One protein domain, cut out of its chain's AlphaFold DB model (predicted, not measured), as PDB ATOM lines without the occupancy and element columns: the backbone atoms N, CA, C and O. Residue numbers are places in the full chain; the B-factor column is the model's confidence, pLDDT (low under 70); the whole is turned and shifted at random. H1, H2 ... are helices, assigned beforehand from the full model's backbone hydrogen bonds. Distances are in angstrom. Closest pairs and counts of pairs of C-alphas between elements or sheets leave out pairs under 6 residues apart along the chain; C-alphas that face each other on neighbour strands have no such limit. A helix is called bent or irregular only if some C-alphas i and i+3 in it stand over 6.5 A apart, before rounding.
ATOM      1  N   TYR A   8      28.362  22.793 167.263       53.28
ATOM      2  CA  TYR A   8      27.288  23.778 167.136       53.28
ATOM      3  C   TYR A   8      27.425  24.710 165.921       53.28
ATOM      4  O   TYR A   8      26.413  25.095 165.351       53.28
ATOM      5  N   ALA A   9      28.639  25.026 165.461       50.97
ATOM      6  CA  ALA A   9      28.813  25.878 164.284       50.97
ATOM      7  C   ALA A   9      28.723  25.105 162.955       50.97
ATOM      8  O   ALA A   9      27.981  25.508 162.068       50.97
ATOM      9  N   ALA A  10      29.433  23.979 162.819       54.62
ATOM     10  CA  ALA A  10      29.472  23.245 161.553       54.62
ATOM     11  C   ALA A  10      28.140  22.530 161.253       54.62
ATOM     12  O   ALA A  10      27.660  22.595 160.131       54.62
ATOM     13  N   THR A  11      27.466  21.927 162.244       66.12
ATOM     14  CA  THR A  11      26.218  21.188 161.964       66.12
ATOM     15  C   THR A  11      24.991  22.057 161.770       66.12
ATOM     16  O   THR A  11      24.084  21.633 161.064       66.12
ATOM     17  N   ILE A  12      24.918  23.238 162.392       71.00
ATOM     18  CA  ILE A  12      23.745  24.108 162.239       71.00
ATOM     19  C   ILE A  12      23.771  24.777 160.867       71.00
ATOM     20  O   ILE A  12      22.769  24.737 160.161       71.00
ATOM     21  N   THR A  13      24.912  25.335 160.452       78.38
ATOM     22  CA  THR A  13      25.037  25.960 159.127       78.38
ATOM     23  C   THR A  13      24.836  24.943 158.004       78.38
ATOM     24  O   THR A  13      24.103  25.232 157.058       78.38
ATOM     25  N   ASP A  14      25.384  23.732 158.146       76.81
ATOM     26  CA  ASP A  14      25.193  22.660 157.165       76.81
ATOM     27  C   ASP A  14      23.741  22.159 157.123       76.81
ATOM     28  O   ASP A  14      23.204  21.940 156.039       76.81
ATOM     29  N   ALA A  15      23.065  22.020 158.271       75.50
ATOM     30  CA  ALA A  15      21.656  21.616 158.309       75.50
ATOM     31  C   ALA A  15      20.714  22.692 157.746       75.50
ATOM     32  O   ALA A  15      19.716  22.378 157.099       75.50
ATOM     33  N   VAL A  16      21.036  23.971 157.956       82.31
ATOM     34  CA  VAL A  16      20.313  25.087 157.326       82.31
ATOM     35  C   VAL A  16      20.504  25.064 155.811       82.31
ATOM     36  O   VAL A  16      19.543  25.291 155.080       82.31
ATOM     37  N   ALA A  17      21.709  24.744 155.334       84.62
ATOM     38  CA  ALA A  17      21.989  24.626 153.907       84.62
ATOM     39  C   ALA A  17      21.353  23.379 153.262       84.62
ATOM     40  O   ALA A  17      20.959  23.442 152.098       84.62
ATOM     41  N   SER A  18      21.236  22.261 153.989       84.06
ATOM     42  CA  SER A  18      20.649  21.014 153.474       84.06
ATOM     43  C   SER A  18      19.120  21.047 153.392       84.06
ATOM     44  O   SER A  18      18.541  20.332 152.576       84.06
ATOM     45  N   GLY A  19      18.461  21.868 154.217       81.56
ATOM     46  CA  GLY A  19      17.002  21.995 154.242       81.56
ATOM     47  C   GLY A  19      16.265  20.790 154.840       81.56
ATOM     48  O   GLY A  19      15.048  20.685 154.687       81.56
ATOM     49  N   ASP A  20      16.968  19.885 155.525       87.31
ATOM     50  CA  ASP A  20      16.361  18.739 156.208       87.31
ATOM     51  C   ASP A  20      15.618  19.197 157.474       87.31
ATOM     52  O   ASP A  20      16.212  19.545 158.499       87.31
ATOM     53  N   LEU A  21      14.285  19.182 157.408       86.50
ATOM     54  CA  LEU A  21      13.419  19.660 158.481       86.50
ATOM     55  C   LEU A  21      13.541  18.843 159.778       86.50
ATOM     56  O   LEU A  21      13.405  19.414 160.864       86.50
ATOM     57  N   GLU A  22      13.764  17.531 159.702       86.19
ATOM     58  CA  GLU A  22      13.916  16.702 160.904       86.19
ATOM     59  C   GLU A  22      15.248  17.000 161.589       86.19
ATOM     60  O   GLU A  22      15.299  17.186 162.812       86.19
ATOM     61  N   GLN A  23      16.312  17.138 160.797       83.19
ATOM     62  CA  GLN A  23      17.631  17.509 161.295       83.19
ATOM     63  C   GLN A  23      17.631  18.911 161.920       83.19
ATOM     64  O   GLN A  23      18.190  19.100 163.003       83.19
ATOM     65  N   LEU A  24      16.956  19.876 161.290       86.38
ATOM     66  CA  LEU A  24      16.813  21.239 161.806       86.38
ATOM     67  C   LEU A  24      16.106  21.277 163.163       86.38
ATOM     68  O   LEU A  24      16.589  21.927 164.088       86.38
ATOM     69  N   LYS A  25      14.996  20.546 163.319       88.94
ATOM     70  CA  LYS A  25      14.259  20.475 164.593       88.94
ATOM     71  C   LYS A  25      15.089  19.846 165.704       88.94
ATOM     72  O   LYS A  25      15.067  20.330 166.835       88.94
ATOM     73  N   LYS A  26      15.829  18.782 165.389       85.94
ATOM     74  CA  LYS A  26      16.706  18.120 166.356       85.94
ATOM     75  C   LYS A  26      17.814  19.059 166.834       85.94
ATOM     76  O   LYS A  26      18.013  19.202 168.037       85.94
ATOM     77  N   LEU A  27      18.488  19.735 165.903       85.31
ATOM     78  CA  LEU A  27      19.542  20.693 166.232       85.31
ATOM     79  C   LEU A  27      19.008  21.903 167.003       85.31
ATOM     80  O   LEU A  27      19.680  22.368 167.919       85.31
ATOM     81  N   ALA A  28      17.802  22.379 166.684       88.81
ATOM     82  CA  ALA A  28      17.150  23.444 167.441       88.81
ATOM     83  C   ALA A  28      16.910  23.033 168.904       88.81
ATOM     84  O   ALA A  28      17.304  23.762 169.807       88.81
ATOM     85  N   ALA A  29      16.365  21.837 169.146       87.94
ATOM     86  CA  ALA A  29      16.146  21.329 170.502       87.94
ATOM     87  C   ALA A  29      17.462  21.142 171.284       87.94
ATOM     88  O   ALA A  29      17.543  21.473 172.467       87.94
ATOM     89  N   GLU A  30      18.514  20.646 170.626       84.69
ATOM     90  CA  GLU A  30      19.846  20.516 171.229       84.69
ATOM     91  C   GLU A  30      20.468  21.884 171.561       84.69
ATOM     92  O   GLU A  30      21.092  22.041 172.615       84.69
ATOM     93  N   ALA A  31      20.289  22.885 170.692       84.44
ATOM     94  CA  ALA A  31      20.761  24.248 170.918       84.44
ATOM     95  C   ALA A  31      19.996  24.930 172.062       84.44
ATOM     96  O   ALA A  31      20.618  25.533 172.936       84.44
ATOM     97  N   GLU A  32      18.670  24.790 172.111       88.19
ATOM     98  CA  GLU A  32      17.841  25.307 173.204       88.19
ATOM     99  C   GLU A  32      18.222  24.685 174.549       88.19
ATOM    100  O   GLU A  32      18.401  25.413 175.526       88.19
ATOM    101  N   ALA A  33      18.427  23.365 174.607       86.12
ATOM    102  CA  ALA A  33      18.887  22.692 175.820       86.12
ATOM    103  C   ALA A  33      20.256  23.219 176.282       86.12
ATOM    104  O   ALA A  33      20.479  23.423 177.477       86.12
ATOM    105  N   HIS A  34      21.163  23.496 175.342       83.44
ATOM    106  CA  HIS A  34      22.467  24.077 175.654       83.44
ATOM    107  C   HIS A  34      22.343  25.501 176.214       83.44
ATOM    108  O   HIS A  34      22.964  25.817 177.229       83.44
ATOM    109  N   VAL A  35      21.503  26.342 175.605       86.56
ATOM    110  CA  VAL A  35      21.229  27.705 176.092       86.56
ATOM    111  C   VAL A  35      20.567  27.673 177.469       86.56
ATOM    112  O   VAL A  35      20.924  28.469 178.330       86.56
ATOM    113  N   GLN A  36      19.651  26.741 177.729       86.81
ATOM    114  CA  GLN A  36      19.045  26.588 179.055       86.81
ATOM    115  C   GLN A  36      20.059  26.133 180.111       86.81
ATOM    116  O   GLN A  36      20.015  26.605 181.245       86.81
ATOM    117  N   GLN A  37      20.970  25.227 179.752       86.00
ATOM    118  CA  GLN A  37      21.949  24.677 180.686       86.00
ATOM    119  C   GLN A  37      23.076  25.663 181.020       86.00
ATOM    120  O   GLN A  37      23.501  25.737 182.173       86.00
ATOM    121  N   TYR A  38      23.587  26.383 180.022       84.44
ATOM    122  CA  TYR A  38      24.800  27.196 180.158       84.44
ATOM    123  C   TYR A  38      24.551  28.705 180.030       84.44
ATOM    124  O   TYR A  38      25.447  29.497 180.322       84.44
ATOM    125  N   GLY A  39      23.346  29.114 179.631       85.19
ATOM    126  CA  GLY A  39      23.017  30.504 179.336       85.19
ATOM    127  C   GLY A  39      23.680  31.013 178.054       85.19
ATOM    128  O   GLY A  39      24.218  30.252 177.247       85.19
ATOM    129  N   ASP A  40      23.656  32.331 177.867       86.81
ATOM    130  CA  ASP A  40      24.366  32.990 176.770       86.81
ATOM    131  C   ASP A  40      25.871  33.077 177.077       86.81
ATOM    132  O   ASP A  40      26.394  34.079 177.577       86.81
ATOM    133  N   VAL A  41      26.577  31.983 176.780       86.50
ATOM    134  CA  VAL A  41      28.025  31.853 176.987       86.50
ATOM    135  C   VAL A  41      28.807  32.928 176.223       86.50
ATOM    136  O   VAL A  41      29.846  33.377 176.707       86.50
ATOM    137  N   ALA A  42      28.325  33.378 175.059       85.12
ATOM    138  CA  ALA A  42      29.003  34.410 174.277       85.12
ATOM    139  C   ALA A  42      28.978  35.759 175.007       85.12
ATOM    140  O   ALA A  42      30.021  36.409 175.141       85.12
ATOM    141  N   THR A  43      27.819  36.136 175.551       87.81
ATOM    142  CA  THR A  43      27.675  37.340 176.378       87.81
ATOM    143  C   THR A  43      28.497  37.243 177.664       87.81
ATOM    144  O   THR A  43      29.221  38.183 178.004       87.81
ATOM    145  N   LEU A  44      28.469  36.097 178.352       88.38
ATOM    146  CA  LEU A  44      29.270  35.877 179.566       88.38
ATOM    147  C   LEU A  44      30.778  35.979 179.289       88.38
ATOM    148  O   LEU A  44      31.513  36.603 180.055       88.38
ATOM    149  N   LEU A  45      31.245  35.426 178.168       90.94
ATOM    150  CA  LEU A  45      32.643  35.522 177.751       90.94
ATOM    151  C   LEU A  45      33.046  36.964 177.414       90.94
ATOM    152  O   LEU A  45      34.158  37.381 177.742       90.94
ATOM    153  N   ALA A  46      32.168  37.731 176.765       93.19
ATOM    154  CA  ALA A  46      32.417  39.144 176.491       93.19
ATOM    155  C   ALA A  46      32.550  39.949 177.795       93.19
ATOM    156  O   ALA A  46      33.509  40.707 177.949       93.19
ATOM    157  N   ALA A  47      31.650  39.726 178.758       93.12
ATOM    158  CA  ALA A  47      31.716  40.351 180.077       93.12
ATOM    159  C   ALA A  47      33.019  39.999 180.818       93.12
ATOM    160  O   ALA A  47      33.685  40.887 181.351       93.12
ATOM    161  N   LEU A  48      33.435  38.729 180.781       92.25
ATOM    162  CA  LEU A  48      34.696  38.283 181.376       92.25
ATOM    163  C   LEU A  48      35.909  38.997 180.760       92.25
ATOM    164  O   LEU A  48      36.780  39.473 181.484       92.25
ATOM    165  N   LYS A  49      35.966  39.107 179.426       95.56
ATOM    166  CA  LYS A  49      37.058  39.807 178.726       95.56
ATOM    167  C   LYS A  49      37.129  41.288 179.091       95.56
ATOM    168  O   LYS A  49      38.230  41.816 179.226       95.56
ATOM    169  N   LEU A  50      35.980  41.945 179.263       96.12
ATOM    170  CA  LEU A  50      35.934  43.336 179.713       96.12
ATOM    171  C   LEU A  50      36.528  43.485 181.112       96.12
ATOM    172  O   LEU A  50      37.308  44.401 181.342       96.12
ATOM    173  N   GLU A  51      36.198  42.584 182.032       95.19
ATOM    174  CA  GLU A  51      36.727  42.653 183.395       95.19
ATOM    175  C   GLU A  51      38.236  42.380 183.444       95.19
ATOM    176  O   GLU A  51      38.971  43.096 184.121       95.19
ATOM    177  N   ILE A  52      38.725  41.430 182.641       95.44
ATOM    178  CA  ILE A  52      40.168  41.195 182.466       95.44
ATOM    179  C   ILE A  52      40.863  42.461 181.949       95.44
ATOM    180  O   ILE A  52      41.908  42.839 182.471       95.44
ATOM    181  N   ALA A  53      40.283  43.135 180.953       94.75
ATOM    182  CA  ALA A  53      40.852  44.362 180.401       94.75
ATOM    183  C   ALA A  53      40.887  45.513 181.421       94.75
ATOM    184  O   ALA A  53      41.837  46.287 181.418       94.75
ATOM    185  N   LYS A  54      39.890  45.614 182.311       91.69
ATOM    186  CA  LYS A  54      39.878  46.621 183.387       91.69
ATOM    187  C   LYS A  54      40.940  46.370 184.454       91.69
ATOM    188  O   LYS A  54      41.445  47.326 185.024       91.69
ATOM    189  N   LEU A  55      41.226  45.104 184.764       89.56
ATOM    190  CA  LEU A  55      42.159  44.720 185.829       89.56
ATOM    191  C   LEU A  55      43.613  44.596 185.347       89.56
ATOM    192  O   LEU A  55      44.527  44.645 186.165       89.56
ATOM    193  N   GLY A  56      43.824  44.384 184.046       75.00
ATOM    194  CA  GLY A  56      45.147  44.228 183.434       75.00
ATOM    195  C   GLY A  56      45.712  45.490 182.773       75.00
ATOM    196  O   GLY A  56      46.772  45.396 182.154       75.00
ATOM    197  N   GLY A  57      45.000  46.620 182.848       51.66
ATOM    198  CA  GLY A  57      45.399  47.924 182.306       51.66
ATOM    199  C   GLY A  57      45.907  48.884 183.370       51.66
ATOM    200  O   GLY A  57      45.356  48.858 184.492       51.66
TER     201      GLY A  57
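Overview. This is residues 8 to 57 of the 57 residues of the protein "DUF1843 domain-containing protein" of Caulobacter flavus (UniProt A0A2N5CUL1). A short helical hairpin with a long arm: H1 folds back along the first part of H2, and beyond the far end of H2 the chain turns at a tight link and leads onward into H3, which sticks out with no other helix beside it. H2, the longest helix, is the middle piece in chain order, and residues 35 to 57, from the last residues of H2 through H3, stand free. The printed part has 50 residues with three named helices, H1, H2 and H3 in that order, and no named strand; the class is all helix. The whole is extended, with a radius of gyration of the C-alphas of 15.7 A, and the C-alphas span 49 by 21 by 9 A, the arm adding much of the length.

Arrangement. The longest helix is H2, residues 21 to 38. H1, residues 8 to 18, touches H2, with 7 pairs of C-alphas within 8 A; the closest are those of Ala 15 and Leu 24, 6.0 A apart. H2 touches H1 with residues 23 to 31 alone. The two helices form a hairpin: they run opposite ways at a shallow tilt of 21 degrees, and their centres are 12.1 A apart. H3, residues 41 to 55, touches no helix. H2 and H3 meet only through their link, and H1 and H3 are apart. In H2 and H3 every O i to N i+4 pair is within hydrogen-bond range; in H1 it is 6 of 7.

Along the chain. H2 runs from Leu 21, with its C-alpha at (13.419, 19.660, 158.481), to Tyr 38, with its C-alpha at (24.800, 27.196, 180.158), 25.6 A from first to last C-alpha. Before it, H1 runs from Tyr 8, C-alpha at (27.288, 23.778, 167.136), to Ser 18 and measures 15.4 A. After it, H3 runs from Val 41 to Leu 55, C-alpha at (42.159, 44.720, 185.829), over 21.1 A. None of the three helices is bent or irregular.

Size, cuts and confidence. The two C-alphas farthest apart are those of Glu 22 and Gly 57, 49.2 A, while the first and last printed C-alphas, Tyr 8 and Gly 57, are 33.8 A apart. The printed part has no cut and ends at residue 57, the chain's last residue. Both links, H1 to H2 and H2 to H3, are tight, with 2 residues each. Residues 17 to 22 also stand free. The mean pLDDT of the printed part is 83.4; residues 8 to 11 and residue 57 are under 70. By helix the mean is 71 in H1, 86 in H2 and 92 in H3.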